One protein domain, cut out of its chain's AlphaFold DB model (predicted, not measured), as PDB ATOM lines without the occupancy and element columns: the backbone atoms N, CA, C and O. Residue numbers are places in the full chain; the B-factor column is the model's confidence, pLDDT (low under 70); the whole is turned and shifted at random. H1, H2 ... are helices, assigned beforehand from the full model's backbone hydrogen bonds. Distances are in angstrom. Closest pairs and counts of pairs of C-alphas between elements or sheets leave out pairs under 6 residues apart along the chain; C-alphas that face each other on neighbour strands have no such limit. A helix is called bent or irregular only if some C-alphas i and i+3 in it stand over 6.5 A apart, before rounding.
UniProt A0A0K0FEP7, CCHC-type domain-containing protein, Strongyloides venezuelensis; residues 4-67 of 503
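Overview. This is residues 4 to 67 of the 503 residues of the protein "CCHC-type domain-containing protein" of Strongyloides venezuelensis (UniProt A0A0K0FEP7). The long helix H1 makes one side of this small domain, and the other three helices pack on it from the opposite side, with H2 and H4 both crossing its line steeply and the short H3 between them along the chain. H2, H3 and H4 follow one another round that side, while the link of residues 23 to 30 lies at the end of the domain far from Asp 4. The printed part has 64 residues with four named helices, in the order H1, H2, H3, H4, and no named strand; its class is all helix. It is compact, with a radius of gyration of the C-alphas of 11.2 A and spans of 34 by 24 by 17 A.

Arrangement. H1, residues 4 to 22, is the hub and touches the three other helices. H2, residues 31 to 40, touches residues 11 to 19 of H1 alone, and the closest C-alphas, of Leu 15 and Ala 38, are 5.4 A apart. The two run opposite ways at a steep tilt of 53 degrees. H3, residues 42 to 46, touches residues 7 to 14 of H1 alone; the closest C-alphas are those of Lys 10 and Ala 45, 5.2 A apart. H4, residues 49 to 67, touches H1 with its residues 52 to 60 alone, and H1 touches H4 with its residues 14 to 22 alone. The closest C-alphas there, of Leu 21 and Gln 57, are 6.6 A apart, and the helices run the same way at a steep tilt of 63 degrees. H3 and H4 are close but not clearly touching, with the C-alphas of Cys 44 and Arg 52 5.7 A apart. H2 and H4 are near each other, and H2 and H3 meet only through their link. In H1, H2 and H4 every O i to N i+4 pair is within hydrogen-bond range; in H3 it is 0 of 1, beside 2 of 2 O i to N i+3 pairs.

Along the chain. H1 begins at C-alpha 4, (-7.797, 23.199, -7.157), and measures 26.7 A from first to last C-alpha. H4 also measures 26.7 A and ends at C-alpha 67, (-11.296, 49.855, -27.609). H2 measures 14.4 A from C-alpha 31, (-17.818, 36.181, -21.982), to C-alpha 40. H3 measures 8.4 A; it is neither bent nor irregular, but only just: C-alphas 43 and 46 are 6.0 A apart.

Size, cuts and confidence. The two C-alphas farthest apart are those of Asp 4 and Thr 26, at 35.1 A. The printed part has no cut. The links from H2 to H3 and from H3 to H4 are tight, and that from H1 to H2, with 8 residues, is short. The mean pLDDT of the printed part is 94.7, and residue 4 is the one printed residue under 70.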
ATOM      1  N   ASP A   4      -7.123  22.794  -5.913       66.12
ATOM      2  CA  ASP A   4      -7.797  23.199  -7.157       66.12
ATOM      3  C   ASP A   4      -9.223  23.706  -6.891       66.12
ATOM      4  O   ASP A   4      -9.737  24.578  -7.592       66.12
ATOM      5  N   SER A   5      -9.829  23.234  -5.794       70.38
ATOM      6  CA  SER A   5     -11.147  23.679  -5.333       70.38
ATOM      7  C   SER A   5     -11.157  25.151  -4.916       70.38
ATOM      8  O   SER A   5     -12.173  25.819  -5.093       70.38
ATOM      9  N   THR A   6     -10.055  25.670  -4.369       87.81
ATOM     10  CA  THR A   6      -9.992  27.064  -3.906       87.81
ATOM     11  C   THR A   6      -9.752  28.026  -5.063       87.81
ATOM     12  O   THR A   6     -10.319  29.117  -5.076       87.81
ATOM     13  N   LEU A   7      -8.985  27.610  -6.075       93.88
ATOM     14  CA  LEU A   7      -8.728  28.419  -7.263       93.88
ATOM     15  C   LEU A   7     -10.008  28.606  -8.095       93.88
ATOM     16  O   LEU A   7     -10.367  29.730  -8.443       93.88
ATOM     17  N   SER A   8     -10.756  27.523  -8.328       95.81
ATOM     18  CA  SER A   8     -12.032  27.588  -9.053       95.81
ATOM     19  C   SER A   8     -13.059  28.475  -8.341       95.81
ATOM     20  O   SER A   8     -13.771  29.241  -8.989       95.81
ATOM     21  N   GLN A   9     -13.119  28.411  -7.007       96.56
ATOM     22  CA  GLN A   9     -14.034  29.233  -6.215       96.56
ATOM     23  C   GLN A   9     -13.666  30.721  -6.286       96.56
ATOM     24  O   GLN A   9     -14.535  31.560  -6.508       96.56
ATOM     25  N   LYS A  10     -12.374  31.056  -6.168       97.31
ATOM     26  CA  LYS A  10     -11.896  32.441  -6.288       97.31
ATOM     27  C   LYS A  10     -12.170  33.027  -7.672       97.31
ATOM     28  O   LYS A  10     -12.668  34.146  -7.765       97.31
ATOM     29  N   LYS A  11     -11.929  32.257  -8.738       97.69
ATOM     30  CA  LYS A  11     -12.249  32.679 -10.110       97.69
ATOM     31  C   LYS A  11     -13.744  32.973 -10.271       97.69
ATOM     32  O   LYS A  11     -14.096  34.010 -10.823       97.69
ATOM     33  N   SER A  12     -14.614  32.120  -9.724       97.88
ATOM     34  CA  SER A  12     -16.069  32.320  -9.772       97.88
ATOM     35  C   SER A  12     -16.528  33.605  -9.069       97.88
ATOM     36  O   SER A  12     -17.455  34.248  -9.553       97.88
ATOM     37  N   ILE A  13     -15.884  33.995  -7.962       97.62
ATOM     38  CA  ILE A  13     -16.189  35.238  -7.231       97.62
ATOM     39  C   ILE A  13     -15.800  36.478  -8.049       97.62
ATOM     40  O   ILE A  13     -16.520  37.475  -8.059       97.62
ATOM     41  N   VAL A  14     -14.652  36.440  -8.730       97.75
ATOM     42  CA  VAL A  14     -14.208  37.552  -9.586       97.75
ATOM     43  C   VAL A  14     -15.089  37.653 -10.832       97.75
ATOM     44  O   VAL A  14     -15.510  38.752 -11.190       97.75
ATOM     45  N   LEU A  15     -15.426  36.515 -11.447       98.19
ATOM     46  CA  LEU A  15     -16.262  36.459 -12.645       98.19
ATOM     47  C   LEU A  15     -17.675  37.003 -12.391       98.19
ATOM     48  O   LEU A  15     -18.152  37.818 -13.172       98.19
ATOM     49  N   SER A  16     -18.312  36.643 -11.270       98.06
ATOM     50  CA  SER A  16     -19.648  37.159 -10.936       98.06
ATOM     51  C   SER A  16     -19.658  38.678 -10.728       98.06
ATOM     52  O   SER A  16     -20.609  39.357 -11.113       98.06
ATOM     53  N   CYS A  17     -18.583  39.241 -10.166       97.81
ATOM     54  CA  CYS A  17     -18.425  40.687 -10.024       97.81
ATOM     55  C   CYS A  17     -18.250  41.370 -11.391       97.81
ATOM     56  O   CYS A  17     -18.918  42.367 -11.670       97.81
ATOM     57  N   LEU A  18     -17.421  40.794 -12.269       97.94
ATOM     58  CA  LEU A  18     -17.225  41.277 -13.639       97.94
ATOM     59  C   LEU A  18     -18.520  41.241 -14.461       97.94
ATOM     60  O   LEU A  18     -18.802  42.203 -15.161       97.94
ATOM     61  N   GLU A  19     -19.347  40.202 -14.340       98.00
ATOM     62  CA  GLU A  19     -20.645  40.119 -15.029       98.00
ATOM     63  C   GLU A  19     -21.613  41.239 -14.618       98.00
ATOM     64  O   GLU A  19     -22.384  41.732 -15.443       98.00
ATOM     65  N   VAL A  20     -21.586  41.658 -13.347       97.75
ATOM     66  CA  VAL A  20     -22.407  42.775 -12.853       97.75
ATOM     67  C   VAL A  20     -21.902  44.110 -13.397       97.75
ATOM     68  O   VAL A  20     -22.715  44.946 -13.790       97.75
ATOM     69  N   LEU A  21     -20.583  44.311 -13.431       96.44
ATOM     70  CA  LEU A  21     -19.976  45.533 -13.959       96.44
ATOM     71  C   LEU A  21     -20.133  45.633 -15.483       96.44
ATOM     72  O   LEU A  21     -20.486  46.694 -15.984       96.44
ATOM     73  N   ASN A  22     -19.983  44.521 -16.207       97.12
ATOM     74  CA  ASN A  22     -20.095  44.463 -17.667       97.12
ATOM     75  C   ASN A  22     -21.480  44.885 -18.181       97.12
ATOM     76  O   ASN A  22     -21.597  45.454 -19.258       97.12
ATOM     77  N   LYS A  23     -22.542  44.663 -17.392       96.81
ATOM     78  CA  LYS A  23     -23.906  45.126 -17.713       96.81
ATOM     79  C   LYS A  23     -24.064  46.650 -17.695       96.81
ATOM     80  O   LYS A  23     -25.116  47.136 -18.098       96.81
ATOM     81  N   ARG A  24     -23.085  47.387 -17.162       94.75
ATOM     82  CA  ARG A  24     -23.095  48.855 -17.081       94.75
ATOM     83  C   ARG A  24     -22.302  49.526 -18.202       94.75
ATOM     84  O   ARG A  24     -22.400  50.741 -18.320       94.75
ATOM     85  N   LEU A  25     -21.523  48.765 -18.971       92.25
ATOM     86  CA  LEU A  25     -20.783  49.289 -20.117       92.25
ATOM     87  C   LEU A  25     -21.733  49.559 -21.287       92.25
ATOM     88  O   LEU A  25     -22.738  48.862 -21.449       92.25
ATOM     89  N   THR A  26     -21.389  50.557 -22.101       91.88
ATOM     90  CA  THR A  26     -22.123  50.896 -23.328       91.88
ATOM     91  C   THR A  26     -22.068  49.737 -24.325       91.88
ATOM     92  O   THR A  26     -23.090  49.374 -24.906       91.88
ATOM     93  N   GLU A  27     -20.901  49.095 -24.440       94.19
ATOM     94  CA  GLU A  27     -20.696  47.862 -25.197       94.19
ATOM     95  C   GLU A  27     -20.214  46.737 -24.264       94.19
ATOM     96  O   GLU A  27     -19.075  46.751 -23.794       94.19
ATOM     97  N   PRO A  28     -21.066  45.747 -23.935       95.19
ATOM     98  CA  PRO A  28     -20.676  44.676 -23.029       95.19
ATOM     99  C   PRO A  28     -19.595  43.781 -23.650       95.19
ATOM    100  O   PRO A  28     -19.741  43.264 -24.759       95.19
ATOM    101  N   LEU A  29     -18.536  43.512 -22.886       95.62
ATOM    102  CA  LEU A  29     -17.443  42.625 -23.276       95.62
ATOM    103  C   LEU A  29     -17.918  41.179 -23.451       95.62
ATOM    104  O   LEU A  29     -18.814  40.697 -22.747       95.62
ATOM    105  N   SER A  30     -17.249  40.452 -24.350       97.31
ATOM    106  CA  SER A  30     -17.541  39.036 -24.588       97.31
ATOM    107  C   SER A  30     -17.262  38.165 -23.347       97.31
ATOM    108  O   SER A  30     -16.284  38.405 -22.630       97.31
ATOM    109  N   PRO A  31     -18.039  37.086 -23.114       97.56
ATOM    110  CA  PRO A  31     -17.818  36.181 -21.982       97.56
ATOM    111  C   PRO A  31     -16.405  35.579 -21.929       97.56
ATOM    112  O   PRO A  31     -15.849  35.393 -20.850       97.56
ATOM    113  N   ALA A  32     -15.791  35.316 -23.088       96.94
ATOM    114  CA  ALA A  32     -14.429  34.788 -23.171       96.94
ATOM    115  C   ALA A  32     -13.380  35.788 -22.656       96.94
ATOM    116  O   ALA A  32     -12.408  35.395 -22.007       96.94
ATOM    117  N   LEU A  33     -13.585  37.082 -22.915       96.56
ATOM    118  CA  LEU A  33     -12.708  38.134 -22.412       96.56
ATOM    119  C   LEU A  33     -12.869  38.309 -20.896       96.56
ATOM    120  O   LEU A  33     -11.863  38.404 -20.194       96.56
ATOM    121  N   LEU A  34     -14.104  38.262 -20.380       97.25
ATOM    122  CA  LEU A  34     -14.363  38.298 -18.935       97.25
ATOM    123  C   LEU A  34     -13.708  37.121 -18.203       97.25
ATOM    124  O   LEU A  34     -13.105  37.314 -17.147       97.25
ATOM    125  N   ASP A  35     -13.769  35.914 -18.772       97.50
ATOM    126  CA  ASP A  35     -13.136  34.728 -18.187       97.50
ATOM    127  C   ASP A  35     -11.601  34.854 -18.129       97.50
ATOM    128  O   ASP A  35     -10.972  34.467 -17.134       97.50
ATOM    129  N   ARG A  36     -10.991  35.466 -19.156       97.31
ATOM    130  CA  ARG A  36      -9.553  35.779 -19.176       97.31
ATOM    131  C   ARG A  36      -9.188  36.785 -18.083       97.31
ATOM    132  O   ARG A  36      -8.298  36.500 -17.282       97.31
ATOM    133  N   ILE A  37      -9.927  37.895 -17.980       97.38
ATOM    134  CA  ILE A  37      -9.714  38.925 -16.947       97.38
ATOM    135  C   ILE A  37      -9.872  38.322 -15.544       97.38
ATOM    136  O   ILE A  37      -9.042  38.576 -14.667       97.38
ATOM    137  N   ALA A  38     -10.888  37.481 -15.326       97.81
ATOM    138  CA  ALA A  38     -11.108  36.803 -14.050       97.81
ATOM    139  C   ALA A  38      -9.943  35.874 -13.670       97.81
ATOM    140  O   ALA A  38      -9.585  35.767 -12.496       97.81
ATOM    141  N   SER A  39      -9.337  35.215 -14.663       97.12
ATOM    142  CA  SER A  39      -8.210  34.299 -14.466       97.12
ATOM    143  C   SER A  39      -6.922  35.049 -14.112       97.12
ATOM    144  O   SER A  39      -6.187  34.625 -13.222       97.12
ATOM    145  N   GLU A  40      -6.673  36.189 -14.759       97.38
ATOM    146  CA  GLU A  40      -5.512  37.053 -14.499       97.38
ATOM    147  C   GLU A  40      -5.615  37.790 -13.150       97.38
ATOM    148  O   GLU A  40      -4.602  38.097 -12.519       97.38
ATOM    149  N   ASN A  41      -6.839  38.015 -12.655       97.69
ATOM    150  CA  ASN A  41      -7.111  38.819 -11.459       97.69
ATOM    151  C   ASN A  41      -7.684  38.017 -10.281       97.69
ATOM    152  O   ASN A  41      -8.389  38.549  -9.423       97.69
ATOM    153  N   ILE A  42      -7.330  36.736 -10.172       97.50
ATOM    154  CA  ILE A  42      -7.880  35.826  -9.153       97.50
ATOM    155  C   ILE A  42      -7.625  36.271  -7.702       97.50
ATOM    156  O   ILE A  42      -8.408  35.970  -6.801       97.50
ATOM    157  N   LYS A  43      -6.549  37.038  -7.477       96.62
ATOM    158  CA  LYS A  43      -6.185  37.637  -6.182       96.62
ATOM    159  C   LYS A  43      -7.247  38.608  -5.649       96.62
ATOM    160  O   LYS A  43      -7.349  38.804  -4.444       96.62
ATOM    161  N   CYS A  44      -8.069  39.184  -6.528       96.38
ATOM    162  CA  CYS A  44      -9.136  40.108  -6.149       96.38
ATOM    163  C   CYS A  44     -10.293  39.412  -5.419       96.38
ATOM    164  O   CYS A  44     -11.096  40.082  -4.769       96.38
ATOM    165  N   ALA A  45     -10.372  38.077  -5.468       96.81
ATOM    166  CA  ALA A  45     -11.335  37.316  -4.678       96.81
ATOM    167  C   ALA A  45     -11.168  37.550  -3.166       96.81
ATOM    168  O   ALA A  45     -12.157  37.530  -2.443       96.81
ATOM    169  N   ASP A  46      -9.949  37.842  -2.702       95.88
ATOM    170  CA  ASP A  46      -9.657  38.089  -1.284       95.88
ATOM    171  C   ASP A  46      -9.928  39.550  -0.860       95.88
ATOM    172  O   ASP A  46      -9.808  39.894   0.313       95.88
ATOM    173  N   TYR A  47     -10.288  40.437  -1.796       97.12
ATOM    174  CA  TYR A  47     -10.625  41.830  -1.481       97.12
ATOM    175  C   TYR A  47     -12.033  41.935  -0.895       97.12
ATOM    176  O   TYR A  47     -12.896  41.116  -1.201       97.12
ATOM    177  N   SER A  48     -12.293  42.989  -0.112       96.12
ATOM    178  CA  SER A  48     -13.665  43.365   0.245       96.12
ATOM    179  C   SER A  48     -14.471  43.702  -1.014       96.12
ATOM    180  O   SER A  48     -13.907  44.179  -2.001       96.12
ATOM    181  N   ASP A  49     -15.790  43.504  -0.989       94.69
ATOM    182  CA  ASP A  49     -16.634  43.685  -2.181       94.69
ATOM    183  C   ASP A  49     -16.518  45.094  -2.785       94.69
ATOM    184  O   ASP A  49     -16.472  45.245  -4.009       94.69
ATOM    185  N   LYS A  50     -16.363  46.128  -1.942       94.25
ATOM    186  CA  LYS A  50     -16.141  47.517  -2.379       94.25
ATOM    187  C   LYS A  50     -14.804  47.685  -3.113       94.25
ATOM    188  O   LYS A  50     -14.768  48.287  -4.184       94.25
ATOM    189  N   LYS A  51     -13.712  47.139  -2.564       96.12
ATOM    190  CA  LYS A  51     -12.368  47.227  -3.161       96.12
ATOM    191  C   LYS A  51     -12.265  46.382  -4.433       96.12
ATOM    192  O   LYS A  51     -11.677  46.832  -5.409       96.12
ATOM    193  N   ARG A  52     -12.881  45.194  -4.439       97.75
ATOM    194  CA  ARG A  52     -12.988  44.318  -5.615       97.75
ATOM    195  C   ARG A  52     -13.722  45.022  -6.754       97.75
ATOM    196  O   ARG A  52     -13.183  45.093  -7.850       97.75
ATOM    197  N   SER A  53     -14.896  45.591  -6.473       96.69
ATOM    198  CA  SER A  53     -15.712  46.283  -7.479       96.69
ATOM    199  C   SER A  53     -14.993  47.504  -8.051       96.69
ATOM    200  O   SER A  53     -14.934  47.650  -9.263       96.69
ATOM    201  N   SER A  54     -14.385  48.338  -7.199       96.56
ATOM    202  CA  SER A  54     -13.652  49.531  -7.647       96.56
ATOM    203  C   SER A  54     -12.426  49.189  -8.499       96.56
ATOM    204  O   SER A  54     -12.203  49.836  -9.517       96.56
ATOM    205  N   TYR A  55     -11.656  48.163  -8.122       97.44
ATOM    206  CA  TYR A  55     -10.486  47.733  -8.893       97.44
ATOM    207  C   TYR A  55     -10.872  47.155 -10.261       97.44
ATOM    208  O   TYR A  55     -10.286  47.518 -11.276       97.44
ATOM    209  N   LEU A  56     -11.872  46.268 -10.291       97.19
ATOM    210  CA  LEU A  56     -12.338  45.653 -11.535       97.19
ATOM    211  C   LEU A  56     -13.044  46.664 -12.446       97.19
ATOM    212  O   LEU A  56     -12.949  46.537 -13.659       97.19
ATOM    213  N   GLN A  57     -13.714  47.669 -11.879       97.25
ATOM    214  CA  GLN A  57     -14.314  48.753 -12.648       97.25
ATOM    215  C   GLN A  57     -13.247  49.580 -13.375       97.25
ATOM    216  O   GLN A  57     -13.377  49.771 -14.577       97.25
ATOM    217  N   GLY A  58     -12.165  49.977 -12.693       95.88
ATOM    218  CA  GLY A  58     -11.060  50.696 -13.343       95.88
ATOM    219  C   GLY A  58     -10.424  49.893 -14.484       95.88
ATOM    220  O   GLY A  58     -10.192  50.430 -15.557       95.88
ATOM    221  N   LEU A  59     -10.244  48.576 -14.302       96.56
ATOM    222  CA  LEU A  59      -9.756  47.699 -15.376       96.56
ATOM    223  C   LEU A  59     -10.689  47.660 -16.596       96.56
ATOM    224  O   LEU A  59     -10.208  47.554 -17.720       96.56
ATOM    225  N   LEU A  60     -12.008  47.690 -16.386       95.31
ATOM    226  CA  LEU A  60     -12.976  47.695 -17.484       95.31
ATOM    227  C   LEU A  60     -13.010  49.046 -18.202       95.31
ATOM    228  O   LEU A  60     -13.057  49.056 -19.425       95.31
ATOM    229  N   GLU A  61     -12.928  50.154 -17.465       93.19
ATOM    230  CA  GLU A  61     -12.845  51.508 -18.027       93.19
ATOM    231  C   GLU A  61     -11.567  51.683 -18.863       93.19
ATOM    232  O   GLU A  61     -11.623  52.206 -19.974       93.19
ATOM    233  N   ASP A  62     -10.426  51.167 -18.397       94.06
ATOM    234  CA  ASP A  62      -9.177  51.169 -19.168       94.06
ATOM    235  C   ASP A  62      -9.310  50.366 -20.473       94.06
ATOM    236  O   ASP A  62      -8.777  50.763 -21.508       94.06
ATOM    237  N   ILE A  63     -10.011  49.228 -20.454       92.50
ATOM    238  CA  ILE A  63     -10.241  48.415 -21.657       92.50
ATOM    239  C   ILE A  63     -11.187  49.132 -22.629       92.50
ATOM    240  O   ILE A  63     -10.899  49.157 -23.822       92.50
ATOM    241  N   ASP A  64     -12.269  49.729 -22.129       88.81
ATOM    242  CA  ASP A  64     -13.268  50.458 -22.922       88.81
ATOM    243  C   ASP A  64     -12.642  51.671 -23.632       88.81
ATOM    244  O   ASP A  64     -12.747  51.827 -24.849       88.81
ATOM    245  N   ASN A  65     -11.845  52.455 -22.897       87.62
ATOM    246  CA  ASN A  65     -11.115  53.601 -23.441       87.62
ATOM    247  C   ASN A  65     -10.110  53.208 -24.537       87.62
ATOM    248  O   ASN A  65      -9.894  53.971 -25.475       87.62
ATOM    249  N   ASN A  66      -9.501  52.020 -24.437       85.62
ATOM    250  CA  ASN A  66      -8.555  51.514 -25.437       85.62
ATOM    251  C   ASN A  66      -9.237  50.824 -26.633       85.62
ATOM    252  O   ASN A  66      -8.597  50.635 -27.664       85.62
ATOM    253  N   LEU A  67     -10.505  50.419 -26.509       80.56
ATOM    254  CA  LEU A  67     -11.296  49.855 -27.609       80.56
ATOM    255  C   LEU A  67     -11.942  50.944 -28.474       80.56
ATOM    256  O   LEU A  67     -12.164  50.715 -29.658       80.56
TER     257      LEU A  67